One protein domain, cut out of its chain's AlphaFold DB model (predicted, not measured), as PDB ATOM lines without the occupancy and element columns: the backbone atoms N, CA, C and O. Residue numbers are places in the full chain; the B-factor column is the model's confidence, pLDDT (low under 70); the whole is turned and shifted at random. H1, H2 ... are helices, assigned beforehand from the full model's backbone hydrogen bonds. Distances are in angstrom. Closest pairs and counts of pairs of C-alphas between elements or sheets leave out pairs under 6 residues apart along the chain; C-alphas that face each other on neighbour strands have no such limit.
ATOM      1  N   LYS A   2      80.813  59.777 -84.534       68.06
ATOM      2  CA  LYS A   2      79.471  60.419 -84.607       68.06
ATOM      3  C   LYS A   2      78.900  60.879 -83.252       68.06
ATOM      4  O   LYS A   2      78.218  61.894 -83.198       68.06
ATOM      5  N   LEU A   3      79.180  60.161 -82.159       74.06
ATOM      6  CA  LEU A   3      78.577  60.436 -80.845       74.06
ATOM      7  C   LEU A   3      79.030  61.778 -80.241       74.06
ATOM      8  O   LEU A   3      78.217  62.512 -79.682       74.06
ATOM      9  N   ASP A   4      80.312  62.109 -80.391       78.69
ATOM     10  CA  ASP A   4      80.901  63.331 -79.832       78.69
ATOM     11  C   ASP A   4      80.366  64.577 -80.536       78.69
ATOM     12  O   ASP A   4      80.000  65.546 -79.879       78.69
ATOM     13  N   PHE A   5      80.162  64.503 -81.853       81.81
ATOM     14  CA  PHE A   5      79.530  65.569 -82.631       81.81
ATOM     15  C   PHE A   5      78.088  65.869 -82.176       81.81
ATOM     16  O   PHE A   5      77.701  67.035 -82.042       81.81
ATOM     17  N   PHE A   6      77.286  64.836 -81.889       76.88
ATOM     18  CA  PHE A   6      75.925  65.024 -81.371       76.88
ATOM     19  C   PHE A   6      75.919  65.592 -79.948       76.88
ATOM     20  O   PHE A   6      75.089  66.449 -79.637       76.88
ATOM     21  N   ARG A   7      76.862  65.172 -79.094       76.12
ATOM     22  CA  ARG A   7      77.047  65.746 -77.750       76.12
ATOM     23  C   ARG A   7      77.430  67.224 -77.823       76.12
ATOM     24  O   ARG A   7      76.830  68.037 -77.122       76.12
ATOM     25  N   GLU A   8      78.363  67.579 -78.702       80.56
ATOM     26  CA  GLU A   8      78.822  68.953 -78.932       80.56
ATOM     27  C   GLU A   8      77.669  69.851 -79.412       80.56
ATOM     28  O   GLU A   8      77.392  70.906 -78.834       80.56
ATOM     29  N   SER A   9      76.921  69.379 -80.414       72.62
ATOM     30  CA  SER A   9      75.763  70.079 -80.983       72.62
ATOM     31  C   SER A   9      74.632  70.237 -79.963       72.62
ATOM     32  O   SER A   9      74.044  71.315 -79.827       72.62
ATOM     33  N   GLY A  10      74.364  69.190 -79.176       70.31
ATOM     34  CA  GLY A  10      73.411  69.225 -78.069       70.31
ATOM     35  C   GLY A  10      73.809  70.229 -76.985       70.31
ATOM     36  O   GLY A  10      72.965  70.999 -76.515       70.31
ATOM     37  N   ARG A  11      75.101  70.290 -76.639       79.19
ATOM     38  CA  ARG A  11      75.665  71.238 -75.667       79.19
ATOM     39  C   ARG A  11      75.532  72.684 -76.142       79.19
ATOM     40  O   ARG A  11      75.095  73.539 -75.370       79.19
ATOM     41  N   LEU A  12      75.866  72.963 -77.401       74.19
ATOM     42  CA  LEU A  12      75.744  74.295 -78.003       74.19
ATOM     43  C   LEU A  12      74.282  74.758 -78.057       74.19
ATOM     44  O   LEU A  12      73.965  75.865 -77.612       74.19
ATOM     45  N   GLY A  13      73.372  73.890 -78.513       70.50
ATOM     46  CA  GLY A  13      71.936  74.172 -78.528       70.50
ATOM     47  C   GLY A  13      71.357  74.378 -77.124       70.50
ATOM     48  O   GLY A  13      70.570  75.298 -76.901       70.50
ATOM     49  N   GLY A  14      71.793  73.571 -76.152       71.69
ATOM     50  CA  GLY A  14      71.421  73.709 -74.744       71.69
ATOM     51  C   GLY A  14      71.867  75.041 -74.145       71.69
ATOM     52  O   GLY A  14      71.052  75.747 -73.554       71.69
ATOM     53  N   ARG A  15      73.125  75.440 -74.371       74.31
ATOM     54  CA  ARG A  15      73.662  76.735 -73.920       74.31
ATOM     55  C   ARG A  15      72.924  77.917 -74.544       74.31
ATOM     56  O   ARG A  15      72.622  78.877 -73.839       74.31
ATOM     57  N   LYS A  16      72.590  77.849 -75.836       76.12
ATOM     58  CA  LYS A  16      71.830  78.907 -76.521       76.12
ATOM     59  C   LYS A  16      70.420  79.055 -75.939       76.12
ATOM     60  O   LYS A  16      69.993  80.173 -75.673       76.12
ATOM     61  N   ARG A  17      69.733  77.941 -75.656       73.44
ATOM     62  CA  ARG A  17      68.434  77.960 -74.959       73.44
ATOM     63  C   ARG A  17      68.556  78.509 -73.538       73.44
ATOM     64  O   ARG A  17      67.733  79.327 -73.149       73.44
ATOM     65  N   ALA A  18      69.597  78.124 -72.797       73.56
ATOM     66  CA  ALA A  18      69.814  78.571 -71.422       73.56
ATOM     67  C   ALA A  18      70.032  80.090 -71.304       73.56
ATOM     68  O   ALA A  18      69.499  80.711 -70.382       73.56
ATOM     69  N   LYS A  19      70.749  80.700 -72.260       76.38
ATOM     70  CA  LYS A  19      70.956  82.159 -72.315       76.38
ATOM     71  C   LYS A  19      69.641  82.941 -72.406       76.38
ATOM     72  O   LYS A  19      69.531  83.992 -71.787       76.38
ATOM     73  N   ASN A  20      68.636  82.388 -73.084       81.12
ATOM     74  CA  ASN A  20      67.336  83.032 -73.289       81.12
ATOM     75  C   ASN A  20      66.305  82.707 -72.193       81.12
ATOM     76  O   ASN A  20      65.168  83.171 -72.259       81.12
ATOM     77  N   LEU A  21      66.659  81.896 -71.189       78.81
ATOM     78  CA  LEU A  21      65.743  81.586 -70.095       78.81
ATOM     79  C   LEU A  21      65.641  82.762 -69.130       78.81
ATOM     80  O   LEU A  21      66.651  83.204 -68.574       78.81
ATOM     81  N   THR A  22      64.407  83.176 -68.855       82.25
ATOM     82  CA  THR A  22      64.095  84.106 -67.768       82.25
ATOM     83  C   THR A  22      64.429  83.484 -66.406       82.25
ATOM     84  O   THR A  22      64.387  82.254 -66.272       82.25
ATOM     85  N   PRO A  23      64.708  84.294 -65.365       74.31
ATOM     86  CA  PRO A  23      64.956  83.793 -64.011       74.31
ATOM     87  C   PRO A  23      63.864  82.831 -63.519       74.31
ATOM     88  O   PRO A  23      64.172  81.730 -63.067       74.31
ATOM     89  N   LYS A  24      62.586  83.174 -63.744       73.94
ATOM     90  CA  LYS A  24      61.433  82.318 -63.418       73.94
ATOM     91  C   LYS A  24      61.517  80.944 -64.089       73.94
ATOM     92  O   LYS A  24      61.351  79.921 -63.430       73.94
ATOM     93  N   LYS A  25      61.829  80.898 -65.389       75.81
ATOM     94  CA  LYS A  25      61.923  79.632 -66.130       75.81
ATOM     95  C   LYS A  25      63.128  78.793 -65.702       75.81
ATOM     96  O   LYS A  25      63.035  77.568 -65.683       75.81
ATOM     97  N   ARG A  26      64.234  79.438 -65.312       75.19
ATOM     98  CA  ARG A  26      65.385  78.752 -64.704       75.19
ATOM     99  C   ARG A  26      64.988  78.091 -63.386       75.19
ATOM    100  O   ARG A  26      65.318  76.925 -63.196       75.19
ATOM    101  N   SER A  27      64.235  78.784 -62.530       68.00
ATOM    102  CA  SER A  27      63.739  78.218 -61.268       68.00
ATOM    103  C   SER A  27      62.756  77.064 -61.485       68.00
ATOM    104  O   SER A  27      62.860  76.056 -60.797       68.00
ATOM    105  N   GLU A  28      61.878  77.131 -62.490       75.38
ATOM    106  CA  GLU A  28      60.993  76.006 -62.841       75.38
ATOM    107  C   GLU A  28      61.762  74.771 -63.341       75.38
ATOM    108  O   GLU A  28      61.452  73.643 -62.955       75.38
ATOM    109  N   ILE A  29      62.761  74.962 -64.211       76.88
ATOM    110  CA  ILE A  29      63.597  73.864 -64.722       76.88
ATOM    111  C   ILE A  29      64.398  73.238 -63.583       76.88
ATOM    112  O   ILE A  29      64.460  72.014 -63.486       76.88
ATOM    113  N   ALA A  30      64.953  74.073 -62.708       73.75
ATOM    114  CA  ALA A  30      65.609  73.630 -61.494       73.75
ATOM    115  C   ALA A  30      64.629  72.794 -60.648       73.75
ATOM    116  O   ALA A  30      64.906  71.625 -60.388       73.75
ATOM    117  N   ALA A  31      63.461  73.316 -60.270       70.56
ATOM    118  CA  ALA A  31      62.487  72.578 -59.458       70.56
ATOM    119  C   ALA A  31      62.158  71.191 -60.045       70.56
ATOM    120  O   ALA A  31      62.167  70.195 -59.327       70.56
ATOM    121  N   ARG A  32      61.975  71.095 -61.370       74.50
ATOM    122  CA  ARG A  32      61.752  69.810 -62.059       74.50
ATOM    123  C   ARG A  32      62.957  68.869 -62.001       74.50
ATOM    124  O   ARG A  32      62.771  67.661 -61.880       74.50
ATOM    125  N   ALA A  33      64.174  69.396 -62.118       76.38
ATOM    126  CA  ALA A  33      65.397  68.602 -62.048       76.38
ATOM    127  C   ALA A  33      65.616  68.019 -60.645       76.38
ATOM    128  O   ALA A  33      65.923  66.834 -60.532       76.38
ATOM    129  N   ALA A  34      65.403  68.814 -59.592       70.50
ATOM    130  CA  ALA A  34      65.431  68.314 -58.218       70.50
ATOM    131  C   ALA A  34      64.351  67.262 -57.996       70.50
ATOM    132  O   ALA A  34      64.675  66.156 -57.575       70.50
ATOM    133  N   ASP A  35      63.102  67.547 -58.374       69.81
ATOM    134  CA  ASP A  35      62.018  66.577 -58.243       69.81
ATOM    135  C   ASP A  35      62.372  65.248 -58.930       69.81
ATOM    136  O   ASP A  35      62.191  64.192 -58.337       69.81
ATOM    137  N   ALA A  36      62.964  65.274 -60.129       73.25
ATOM    138  CA  ALA A  36      63.440  64.072 -60.820       73.25
ATOM    139  C   ALA A  36      64.558  63.326 -60.063       73.25
ATOM    140  O   ALA A  36      64.496  62.100 -59.958       73.25
ATOM    141  N   ARG A  37      65.551  64.034 -59.500       69.06
ATOM    142  CA  ARG A  37      66.598  63.422 -58.654       69.06
ATOM    143  C   ARG A  37      65.985  62.729 -57.437       69.06
ATOM    144  O   ARG A  37      66.332  61.590 -57.125       69.06
ATOM    145  N   TRP A  38      65.032  63.394 -56.791       65.50
ATOM    146  CA  TRP A  38      64.354  62.875 -55.612       65.50
ATOM    147  C   TRP A  38      63.370  61.760 -55.957       65.50
ATOM    148  O   TRP A  38      63.286  60.802 -55.194       65.50
ATOM    149  N   LYS A  39      62.718  61.793 -57.133       64.50
ATOM    150  CA  LYS A  39      61.866  60.706 -57.655       64.50
ATOM    151  C   LYS A  39      62.584  59.366 -57.656       64.50
ATOM    152  O   LYS A  39      61.995  58.366 -57.265       64.50
ATOM    153  N   THR A  40      63.855  59.342 -58.028       61.81
ATOM    154  CA  THR A  40      64.642  58.105 -58.042       61.81
ATOM    155  C   THR A  40      64.985  57.619 -56.628       61.81
ATOM    156  O   THR A  40      65.065  56.415 -56.400       61.81
ATOM    157  N   ARG A  41      65.091  58.531 -55.647       54.03
ATOM    158  CA  ARG A  41      65.213  58.205 -54.209       54.03
ATOM    159  C   ARG A  41      63.868  57.874 -53.522       54.03
ATOM    160  O   ARG A  41      63.886  57.399 -52.392       54.03
ATOM    161  N   ARG A  42      62.709  58.048 -54.182       51.66
ATOM    162  CA  ARG A  42      61.345  57.851 -53.615       51.66
ATOM    163  C   ARG A  42      60.975  56.421 -53.223       51.66
ATOM    164  O   ARG A  42      59.902  56.231 -52.661       51.66
ATOM    165  N   LYS A  43      61.798  55.406 -53.498       55.22
ATOM    166  CA  LYS A  43      61.463  54.036 -53.067       55.22
ATOM    167  C   LYS A  43      61.483  53.866 -51.536       55.22
ATOM    168  O   LYS A  43      60.988  52.852 -51.062       55.22
ATOM    169  N   THR A  44      62.002  54.838 -50.775       50.59
ATOM    170  CA  THR A  44      62.188  54.713 -49.317       50.59
ATOM    171  C   THR A  44      61.806  55.934 -48.463       50.59
ATOM    172  O   THR A  44      61.772  55.789 -47.246       50.59
ATOM    173  N   LEU A  45      61.501  57.118 -49.020       52.78
ATOM    174  CA  LEU A  45      61.256  58.344 -48.227       52.78
ATOM    175  C   LEU A  45      60.122  59.232 -48.794       52.78
ATOM    176  O   LEU A  45      59.878  59.200 -50.005       52.78
ATOM    177  N   PRO A  46      59.434  60.030 -47.941       53.31
ATOM    178  CA  PRO A  46      58.341  60.916 -48.350       53.31
ATOM    179  C   PRO A  46      58.787  62.020 -49.324       53.31
ATOM    180  O   PRO A  46      59.953  62.411 -49.365       53.31
ATOM    181  N   LEU A  47      57.827  62.514 -50.118       56.22
ATOM    182  CA  LEU A  47      58.013  63.558 -51.134       56.22
ATOM    183  C   LEU A  47      58.614  64.825 -50.503       56.22
ATOM    184  O   LEU A  47      57.965  65.468 -49.679       56.22
ATOM    185  N   MET A  48      59.830  65.200 -50.902       58.38
ATOM    186  CA  MET A  48      60.453  66.438 -50.426       58.38
ATOM    187  C   MET A  48      59.976  67.612 -51.292       58.38
ATOM    188  O   MET A  48      59.985  67.485 -52.521       58.38
ATOM    189  N   PRO A  49      59.551  68.743 -50.706       62.72
ATOM    190  CA  PRO A  49      59.247  69.937 -51.479       62.72
ATOM    191  C   PRO A  49      60.548  70.521 -52.035       62.72
ATOM    192  O   PRO A  49      61.475  70.780 -51.278       62.72
ATOM    193  N   SER A  50      60.615  70.739 -53.351       66.38
ATOM    194  CA  SER A  50      61.784  71.353 -53.989       66.38
ATOM    195  C   SER A  50      61.722  72.867 -53.882       66.38
ATOM    196  O   SER A  50      61.138  73.527 -54.748       66.38
ATOM    197  N   VAL A  51      62.320  73.419 -52.824       71.25
ATOM    198  CA  VAL A  51      62.326  74.868 -52.604       71.25
ATOM    199  C   VAL A  51      63.698  75.440 -52.921       71.25
ATOM    200  O   VAL A  51      64.674  75.225 -52.206       71.25
ATOM    201  N   ARG A  52      63.771  76.171 -54.036       70.25
ATOM    202  CA  ARG A  52      65.000  76.830 -54.473       70.25
ATOM    203  C   ARG A  52      65.273  78.058 -53.609       70.25
ATOM    204  O   ARG A  52      64.393  78.902 -53.449       70.25
ATOM    205  N   LEU A  53      66.507  78.179 -53.136       68.50
ATOM    206  CA  LEU A  53      67.007  79.412 -52.547       68.50
ATOM    207  C   LEU A  53      67.456  80.353 -53.671       68.50
ATOM    208  O   LEU A  53      68.348  80.025 -54.454       68.50
ATOM    209  N   ASP A  54      66.828  81.523 -53.771       62.31
ATOM    210  CA  ASP A  54      67.245  82.592 -54.689       62.31
ATOM    211  C   ASP A  54      68.365  83.424 -54.037       62.31
ATOM    212  O   ASP A  54      68.251  84.634 -53.855       62.31
ATOM    213  N   VAL A  55      69.438  82.748 -53.629       63.88
ATOM    214  CA  VAL A  55      70.554  83.348 -52.901       63.88
ATOM    215  C   VAL A  55      71.732  83.581 -53.859       63.88
ATOM    216  O   VAL A  55      72.189  82.624 -54.484       63.88
ATOM    217  N   PRO A  56      72.266  84.815 -53.980       56.03
ATOM    218  CA  PRO A  56      73.320  85.142 -54.946       56.03
ATOM    219  C   PRO A  56      74.663  84.434 -54.719       56.03
ATOM    220  O   PRO A  56      75.422  84.278 -55.672       56.03
ATOM    221  N   CYS A  57      74.980  84.039 -53.481       59.28
ATOM    222  CA  CYS A  57      76.270  83.433 -53.133       59.28
ATOM    223  C   CYS A  57      76.351  81.925 -53.428       59.28
ATOM    224  O   CYS A  57      77.442  81.358 -53.410       59.28
ATOM    225  N   LEU A  58      75.226  81.274 -53.742       57.38
ATOM    226  CA  LEU A  58      75.187  79.852 -54.065       57.38
ATOM    227  C   LEU A  58      75.346  79.687 -55.584       57.38
ATOM    228  O   LEU A  58      74.477  80.063 -56.369       57.38
ATOM    229  N   VAL A  59      76.502  79.163 -56.001       48.03
ATOM    230  CA  VAL A  59      76.932  79.085 -57.414       48.03
ATOM    231  C   VAL A  59      76.088  78.096 -58.240       48.03
ATOM    232  O   VAL A  59      76.053  78.178 -59.468       48.03
ATOM    233  N   ASP A  60      75.319  77.231 -57.578       50.69
ATOM    234  CA  ASP A  60      74.400  76.266 -58.182       50.69
ATOM    235  C   ASP A  60      72.963  76.461 -57.662       50.69
ATOM    236  O   ASP A  60      72.759  77.130 -56.648       50.69
ATOM    237  N   PRO A  61      71.916  75.931 -58.333       52.91
ATOM    238  CA  PRO A  61      70.577  75.887 -57.754       52.91
ATOM    239  C   PRO A  61      70.614  75.004 -56.507       52.91
ATOM    240  O   PRO A  61      70.452  73.791 -56.588       52.91
ATOM    241  N   VAL A  62      70.858  75.637 -55.369       62.69
ATOM    242  CA  VAL A  62      70.903  74.991 -54.072       62.69
ATOM    243  C   VAL A  62      69.489  75.012 -53.505       62.69
ATOM    244  O   VAL A  62      68.854  76.061 -53.350       62.69
ATOM    245  N   TYR A  63      68.962  73.817 -53.282       75.19
ATOM    246  CA  TYR A  63      67.652  73.635 -52.682       75.19
ATOM    247  C   TYR A  63      67.816  73.582 -51.183       75.19
ATOM    248  O   TYR A  63      68.795  73.034 -50.675       75.19
ATOM    249  N   LEU A  64      66.850  74.141 -50.472       78.31
ATOM    250  CA  LEU A  64      66.929  74.239 -49.028       78.31
ATOM    251  C   LEU A  64      67.077  72.856 -48.378       78.31
ATOM    252  O   LEU A  64      67.894  72.683 -47.484       78.31
ATOM    253  N   GLU A  65      66.384  71.843 -48.892       77.31
ATOM    254  CA  GLU A  65      66.536  70.459 -48.447       77.31
ATOM    255  C   GLU A  65      67.949  69.887 -48.667       77.31
ATOM    256  O   GLU A  65      68.431  69.102 -47.853       77.31
ATOM    257  N   GLU A  66      68.646  70.289 -49.734       75.62
ATOM    258  CA  GLU A  66      70.017  69.839 -49.999       75.62
ATOM    259  C   GLU A  66      70.990  70.448 -48.991       75.62
ATOM    260  O   GLU A  66      71.862  69.733 -48.493       75.62
ATOM    261  N   VAL A  67      70.788  71.718 -48.624       80.81
ATOM    262  CA  VAL A  67      71.587  72.381 -47.583       80.81
ATOM    263  C   VAL A  67      71.317  71.783 -46.212       80.81
ATOM    264  O   VAL A  67      72.248  71.516 -45.459       80.81
ATOM    265  N   LEU A  68      70.055  71.519 -45.880       82.81
ATOM    266  CA  LEU A  68      69.703  70.951 -44.580       82.81
ATOM    267  C   LEU A  68      70.287  69.546 -44.373       82.81
ATOM    268  O   LEU A  68      70.579  69.177 -43.241       82.81
ATOM    269  N   VAL A  69      70.458  68.761 -45.441       78.75
ATOM    270  CA  VAL A  69      70.974  67.384 -45.341       78.75
ATOM    271  C   VAL A  69      72.483  67.301 -45.535       78.75
ATOM    272  O   VAL A  69      73.142  66.565 -44.807       78.75
ATOM    273  N   ASN A  70      73.021  67.997 -46.537       79.38
ATOM    274  CA  ASN A  70      74.415  67.849 -46.969       79.38
ATOM    275  C   ASN A  70      75.208  69.161 -46.904       79.38
ATOM    276  O   ASN A  70      76.372  69.178 -47.297       79.38
ATOM    277  N   GLY A  71      74.580  70.257 -46.481       78.19
ATOM    278  CA  GLY A  71      75.230  71.557 -46.380       78.19
ATOM    279  C   GLY A  71      76.306  71.581 -45.304       78.19
ATOM    280  O   GLY A  71      76.254  70.853 -44.312       78.19
ATOM    281  N   SER A  72      77.289  72.445 -45.515       84.50
ATOM    282  CA  SER A  72      78.317  72.746 -44.528       84.50
ATOM    283  C   SER A  72      77.778  73.667 -43.425       84.50
ATOM    284  O   SER A  72      76.735  74.308 -43.576       84.50
ATOM    285  N   LEU A  73      78.528  73.802 -42.324       82.81
ATOM    286  CA  LEU A  73      78.218  74.784 -41.274       82.81
ATOM    287  C   LEU A  73      78.154  76.218 -41.815       82.81
ATOM    288  O   LEU A  73      77.360  77.014 -41.325       82.81
ATOM    289  N   HIS A  74      78.952  76.537 -42.836       83.62
ATOM    290  CA  HIS A  74      78.914  77.838 -43.499       83.62
ATOM    291  C   HIS A  74      77.574  78.062 -44.220       83.62
ATOM    292  O   HIS A  74      76.963  79.117 -44.076       83.62
ATOM    293  N   ASP A  75      77.070  77.050 -44.935       82.31
ATOM    294  CA  ASP A  75      75.777  77.138 -45.629       82.31
ATOM    295  C   ASP A  75      74.612  77.270 -44.636       82.31
ATOM    296  O   ASP A  75      73.651  78.000 -44.879       82.31
ATOM    297  N   TRP A  76      74.712  76.592 -43.490       87.38
ATOM    298  CA  TRP A  76      73.750  76.729 -42.395       87.38
ATOM    299  C   TRP A  76      73.812  78.114 -41.753       87.38
ATOM    300  O   TRP A  76      72.764  78.694 -41.484       87.38
ATOM    301  N   GLY A  77      75.015  78.658 -41.550       86.69
ATOM    302  CA  GLY A  77      75.216  80.023 -41.064       86.69
ATOM    303  C   GLY A  77      74.535  81.046 -41.968       86.69
ATOM    304  O   GLY A  77      73.774  81.876 -41.485       86.69
ATOM    305  N   PHE A  78      74.688  80.899 -43.285       85.44
ATOM    306  CA  PHE A  78      74.034  81.780 -44.247       85.44
ATOM    307  C   PHE A  78      72.498  81.711 -44.172       85.44
ATOM    308  O   PHE A  78      71.819  82.736 -44.160       85.44
ATOM    309  N   ILE A  79      71.924  80.501 -44.112       85.75
ATOM    310  CA  ILE A  79      70.466  80.344 -43.965       85.75
ATOM    311  C   ILE A  79      69.992  80.987 -42.661       85.75
ATOM    312  O   ILE A  79      68.940  81.627 -42.644       85.75
ATOM    313  N   TYR A  80      70.750  80.810 -41.578       88.06
ATOM    314  CA  TYR A  80      70.438  81.423 -40.296       88.06
ATOM    315  C   TYR A  80      70.455  82.951 -40.384       88.06
ATOM    316  O   TYR A  80      69.481  83.561 -39.961       88.06
ATOM    317  N   GLU A  81      71.489  83.556 -40.971       87.62
ATOM    318  CA  GLU A  81      71.588  85.011 -41.160       87.62
ATOM    319  C   GLU A  81      70.409  85.560 -41.974       87.62
ATOM    320  O   GLU A  81      69.726  86.478 -41.528       87.62
ATOM    321  N   GLU A  82      70.072  84.937 -43.111       85.62
ATOM    322  CA  GLU A  82      68.946  85.385 -43.945       85.62
ATOM    323  C   GLU A  82      67.601  85.290 -43.198       85.62
ATOM    324  O   GLU A  82      66.704  86.113 -43.401       85.62
ATOM    325  N   ILE A  83      67.435  84.292 -42.323       87.19
ATOM    326  CA  ILE A  83      66.234  84.141 -41.487       87.19
ATOM    327  C   ILE A  83      66.247  85.119 -40.314       87.19
ATOM    328  O   ILE A  83      65.191  85.650 -39.982       87.19
ATOM    329  N   ALA A  84      67.402  85.357 -39.694       86.12
ATOM    330  CA  ALA A  84      67.571  86.316 -38.610       86.12
ATOM    331  C   ALA A  84      67.222  87.734 -39.076       86.12
ATOM    332  O   ALA A  84      66.451  88.427 -38.412       86.12
ATOM    333  N   ASP A  85      67.695  88.111 -40.263       86.00
ATOM    334  CA  ASP A  85      67.402  89.402 -40.880       86.00
ATOM    335  C   ASP A  85      65.948  89.497 -41.366       86.00
ATOM    336  O   ASP A  85      65.330  90.565 -41.335       86.00
ATOM    337  N   ARG A  86      65.381  88.385 -41.856       84.88
ATOM    338  CA  ARG A  86      64.029  88.331 -42.435       84.88
ATOM    339  C   ARG A  86      63.240  87.132 -41.899       84.88
ATOM    340  O   ARG A  86      62.951  86.198 -42.658       84.88
ATOM    341  N   PRO A  87      62.766  87.185 -40.639       85.19
ATOM    342  CA  PRO A  87      62.071  86.063 -39.996       85.19
ATOM    343  C   PRO A  87      60.807  85.613 -40.728       85.19
ATOM    344  O   PRO A  87      60.450  84.435 -40.703       85.19
ATOM    345  N   PHE A  88      60.136  86.534 -41.419       85.94
ATOM    346  CA  PHE A  88      58.936  86.273 -42.221       85.94
ATOM    347  C   PHE A  88      59.213  86.353 -43.733       85.94
ATOM    348  O   PHE A  88      58.299  86.499 -44.544       85.94
ATOM    349  N   GLY A  89      60.489  86.297 -44.125       81.75
ATOM    350  CA  GLY A  89      60.928  86.360 -45.513       81.75
ATOM    351  C   GLY A  89      60.658  85.075 -46.294       81.75
ATOM    352  O   GLY A  89      60.301  84.031 -45.747       81.75
ATOM    353  N   LYS A  90      60.895  85.133 -47.610       80.19
ATOM    354  CA  LYS A  90      60.690  83.996 -48.525       80.19
ATOM    355  C   LYS A  90      61.473  82.751 -48.098       80.19
ATOM    356  O   LYS A  90      60.921  81.658 -48.142       80.19
ATOM    357  N   THR A  91      62.719  82.923 -47.655       81.94
ATOM    358  CA  THR A  91      63.593  81.842 -47.168       81.94
ATOM    359  C   THR A  91      63.050  81.192 -45.897       81.94
ATOM    360  O   THR A  91      63.053  79.970 -45.780       81.94
ATOM    361  N   ALA A  92      62.506  81.983 -44.971       84.38
ATOM    362  CA  ALA A  92      61.925  81.465 -43.739       84.38
ATOM    363  C   ALA A  92      60.617  80.689 -44.001       84.38
ATOM    364  O   ALA A  92      60.419  79.606 -43.451       84.38
ATOM    365  N   SER A  93      59.745  81.188 -44.885       83.06
ATOM    366  CA  SER A  93      58.522  80.476 -45.301       83.06
ATOM    367  C   SER A  93      58.827  79.205 -46.101       83.06
ATOM    368  O   SER A  93      58.158  78.178 -45.948       83.06
ATOM    369  N   ALA A  94      59.867  79.251 -46.937       80.94
ATOM    370  CA  ALA A  94      60.417  78.088 -47.622       80.94
ATOM    371  C   ALA A  94      60.884  77.024 -46.623       80.94
ATOM    372  O   ALA A  94      60.514  75.857 -46.751       80.94
ATOM    373  N   LEU A  95      61.641  77.436 -45.602       86.56
ATOM    374  CA  LEU A  95      62.129  76.549 -44.554       86.56
ATOM    375  C   LEU A  95      60.988  75.897 -43.786       86.56
ATOM    376  O   LEU A  95      60.967  74.680 -43.640       86.56
ATOM    377  N   GLU A  96      60.002  76.672 -43.360       85.88
ATOM    378  CA  GLU A  96      58.821  76.147 -42.677       85.88
ATOM    379  C   GLU A  96      58.060  75.111 -43.522       85.88
ATOM    380  O   GLU A  96      57.650  74.057 -43.021       85.88
ATOM    381  N   SER A  97      57.941  75.354 -44.829       81.62
ATOM    382  CA  SER A  97      57.326  74.406 -45.767       81.62
ATOM    383  C   SER A  97      58.128  73.102 -45.869       81.62
ATOM    384  O   SER A  97      57.557  72.013 -45.872       81.62
ATOM    385  N   VAL A  98      59.462  73.183 -45.889       81.12
ATOM    386  CA  VAL A  98      60.335  71.997 -45.896       81.12
ATOM    387  C   VAL A  98      60.234  71.237 -44.569       81.12
ATOM    388  O   VAL A  98      60.037  70.023 -44.572       81.12
ATOM    389  N   LEU A  99      60.303  71.925 -43.430       84.56
ATOM    390  CA  LEU A  99      60.277  71.324 -42.089       84.56
ATOM    391  C   LEU A  99      58.910  70.744 -41.686       84.56
ATOM    392  O   LEU A  99      58.832  69.937 -40.753       84.56
ATOM    393  N   SER A 100      57.822  71.184 -42.320       80.44
ATOM    394  CA  SER A 100      56.485  70.601 -42.141       80.44
ATOM    395  C   SER A 100      56.295  69.339 -42.982       80.44
ATOM    396  O   SER A 100      55.689  68.382 -42.505       80.44
ATOM    397  N   ALA A 101      56.865  69.300 -44.189       76.06
ATOM    398  CA  ALA A 101      56.774  68.151 -45.087       76.06
ATOM    399  C   ALA A 101      57.816  67.051 -44.807       76.06
ATOM    400  O   ALA A 101      57.631  65.907 -45.219       76.06
ATOM    401  N   THR A 102      58.926  67.378 -44.138       73.44
ATOM    402  CA  THR A 102      60.088  66.484 -44.016       73.44
ATOM    403  C   THR A 102      60.572  66.369 -42.574       73.44
ATOM    404  O   THR A 102      60.494  67.313 -41.785       73.44
ATOM    405  N   ARG A 103      61.072  65.181 -42.211       76.25
ATOM    406  CA  ARG A 103      61.605  64.902 -40.876       76.25
ATOM    407  C   ARG A 103      63.015  64.339 -40.978       76.25
ATOM    408  O   ARG A 103      63.211  63.145 -41.178       76.25
ATOM    409  N   TYR A 104      63.984  65.220 -40.806       76.38
ATOM    410  CA  TYR A 104      65.385  64.895 -40.616       76.38
ATOM    411  C   TYR A 104      65.664  64.799 -39.121       76.38
ATOM    412  O   TYR A 104      65.385  65.735 -38.363       76.38
ATOM    413  N   TYR A 105      66.187  63.656 -38.684       79.06
ATOM    414  CA  TYR A 105      66.572  63.470 -37.290       79.06
ATOM    415  C   TYR A 105      67.611  64.531 -36.885       79.06
ATOM    416  O   TYR A 105      68.549  64.795 -37.632       79.06
ATOM    417  N   GLY A 106      67.403  65.190 -35.740       81.31
ATOM    418  CA  GLY A 106      68.242  66.294 -35.249       81.31
ATOM    419  C   GLY A 106      68.053  67.630 -35.985       81.31
ATOM    420  O   GLY A 106      67.819  68.649 -35.343       81.31
ATOM    421  N   VAL A 107      68.066  67.632 -37.320       85.38
ATOM    422  CA  VAL A 107      68.013  68.862 -38.136       85.38
ATOM    423  C   VAL A 107      66.634  69.523 -38.094       85.38
ATOM    424  O   VAL A 107      66.523  70.718 -37.835       85.38
ATOM    425  N   THR A 108      65.550  68.766 -38.297       84.88
ATOM    426  CA  THR A 108      64.198  69.346 -38.295       84.88
ATOM    427  C   THR A 108      63.823  70.029 -36.972       84.88
ATOM    428  O   THR A 108      63.340  71.161 -37.027       84.88
ATOM    429  N   PRO A 109      63.995  69.406 -35.785       85.25
ATOM    430  CA  PRO A 109      63.669  70.071 -34.524       85.25
ATOM    431  C   PRO A 109      64.555  71.293 -34.246       85.25
ATOM    432  O   PRO A 109      64.028  72.295 -33.774       85.25
ATOM    433  N   LEU A 110      65.846  71.249 -34.602       89.75
ATOM    434  CA  LEU A 110      66.758  72.392 -34.481       89.75
ATOM    435  C   LEU A 110      66.226  73.609 -35.245       89.75
ATOM    436  O   LEU A 110      66.025  74.675 -34.668       89.75
ATOM    437  N   TRP A 111      65.943  73.439 -36.536       90.25
ATOM    438  CA  TRP A 111      65.510  74.546 -37.385       90.25
ATOM    439  C   TRP A 111      64.095  75.038 -37.073       90.25
ATOM    440  O   TRP A 111      63.824  76.229 -37.223       90.25
ATOM    441  N   LYS A 112      63.202  74.167 -36.581       89.06
ATOM    442  CA  LYS A 112      61.909  74.603 -36.028       89.06
ATOM    443  C   LYS A 112      62.107  75.486 -34.798       89.06
ATOM    444  O   LYS A 112      61.503  76.548 -34.729       89.06
ATOM    445  N   GLY A 113      62.977  75.075 -33.873       87.44
ATOM    446  CA  GLY A 113      63.318  75.866 -32.690       87.44
ATOM    447  C   GLY A 113      63.923  77.222 -33.052       87.44
ATOM    448  O   GLY A 113      63.483  78.243 -32.533       87.44
ATOM    449  N   LEU A 114      64.863  77.250 -34.003       88.94
ATOM    450  CA  LEU A 114      65.469  78.490 -34.497       88.94
ATOM    451  C   LEU A 114      64.431  79.422 -35.129       88.94
ATOM    452  O   LEU A 114      64.338  80.576 -34.723       88.94
ATOM    453  N   LEU A 115      63.600  78.932 -36.056       89.31
ATOM    454  CA  LEU A 115      62.522  79.739 -36.642       89.31
ATOM    455  C   LEU A 115      61.585  80.293 -35.571       89.31
ATOM    456  O   LEU A 115      61.229  81.469 -35.617       89.31
ATOM    457  N   SER A 116      61.205  79.458 -34.604       88.12
ATOM    458  CA  SER A 116      60.347  79.879 -33.506       88.12
ATOM    459  C   SER A 116      60.996  80.950 -32.631       88.12
ATOM    460  O   SER A 116      60.310  81.895 -32.243       88.12
ATOM    461  N   SER A 117      62.298  80.836 -32.362       87.62
ATOM    462  CA  SER A 117      63.065  81.807 -31.579       87.62
ATOM    463  C   SER A 117      63.160  83.154 -32.292       87.62
ATOM    464  O   SER A 117      62.878  84.186 -31.692       87.62
ATOM    465  N   VAL A 118      63.523  83.158 -33.577       87.06
ATOM    466  CA  VAL A 118      63.725  84.399 -34.345       87.06
ATOM    467  C   VAL A 118      62.393  85.111 -34.622       87.06
ATOM    468  O   VAL A 118      62.325  86.336 -34.620       87.06
ATOM    469  N   ARG A 119      61.298  84.365 -34.811       86.56
ATOM    470  CA  ARG A 119      59.953  84.934 -35.022       86.56
ATOM    471  C   ARG A 119      59.264  85.397 -33.737       86.56
ATOM    472  O   ARG A 119      58.161  85.928 -33.815       86.56
ATOM    473  N   GLY A 120      59.880  85.181 -32.574       76.81
ATOM    474  CA  GLY A 120      59.298  85.558 -31.289       76.81
ATOM    475  C   GLY A 120      58.076  84.722 -30.913       76.81
ATOM    476  O   GLY A 120      57.095  85.258 -30.402       76.81
TER     477      GLY A 120
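AT A GLANCE: This is residues 2 to 120 of the 128 residues of an uncharacterized protein of Deltaproteobacteria bacterium (UniProt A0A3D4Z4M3). A cluster of four short helices, H3 to H6, makes one end of an elongated model, and at the other end H1 reaches away as a free arm, with residues 2 to 17 sticking out. Between them stands the longest helix, H2, joined to H1 in an open V and separated from the cluster by the long loop of residues 42 to 63. The printed part has 119 residues with six named helices, H1 to H6 in order along the chain, and no named strand; the class is all helix. The whole is loose, with a radius of gyration of the C-alphas of 17.1 A and spans of 60 by 34 by 23 A.

IN THESE COORDINATES: H1, residues 2 to 19, begins with C-alpha 2 at (79.471, 60.419, -84.607) and is 26.4 A long from first to last C-alpha. H2, residues 23 to 41, is 27.4 A long and ends with C-alpha 41 at (65.213, 58.205, -54.209). H3 holds residues 64 to 70, 10.1 A, and H4 residues 73 to 85, 18.2 A. H5, residues 90 to 101, measures 16.7 A. H6, residues 107 to 118, measures 16.6 A and ends with C-alpha 118 at (63.725, 84.399, -34.345).

HOW THE PARTS SIT: H1 and H2 touch no helix; they are only just apart from each other, their closest C-alphas 8.0 A apart. H2 and H3 are apart too. H3 touches H5, whose residues 94 to 98 alone take part, at a steep tilt of 65 degrees, with the C-alphas of Glu 65 and Val 98 closest at 6.9 A. H3 and H4 only just touch, and only at the corner by their link, with 3 pairs of C-alphas within 8 A; the closest are those of Val 67 and Asp 75, 6.6 A. H4 touches H5 with residues 79 to 83 alone, opposite ways at a steep tilt of 64 degrees; the closest C-alphas, of Ile 83 and Ala 92, are 5.5 A apart. H5 and H6 form a helical hairpin at a steep tilt of 42 degrees, with the C-alphas of Leu 99 and Thr 108 closest at 5.8 A. H4 and H6 only just touch, and only at their ends, with 3 pairs of C-alphas within 8 A; the closest, of Ala 84 and Val 118, are 6.1 A apart. Every O i to N i+4 pair is within hydrogen-bond range in H1, H3, H4, H5 and H6, and 14 of 15 are in H2.

THE WHOLE: The C-alphas of Lys 2 and Gly 120, the two farthest apart, are 62.3 A apart. Without residues 2 to 17, the body spans 42 by 33 by 22 A. The printed part has no cut. The link from H2 to H3, 22 residues, is long; the others are tight. The mean pLDDT of the printed part is 75.6, and 27 residues are under 70, among them 37 to 50 and 53 to 62.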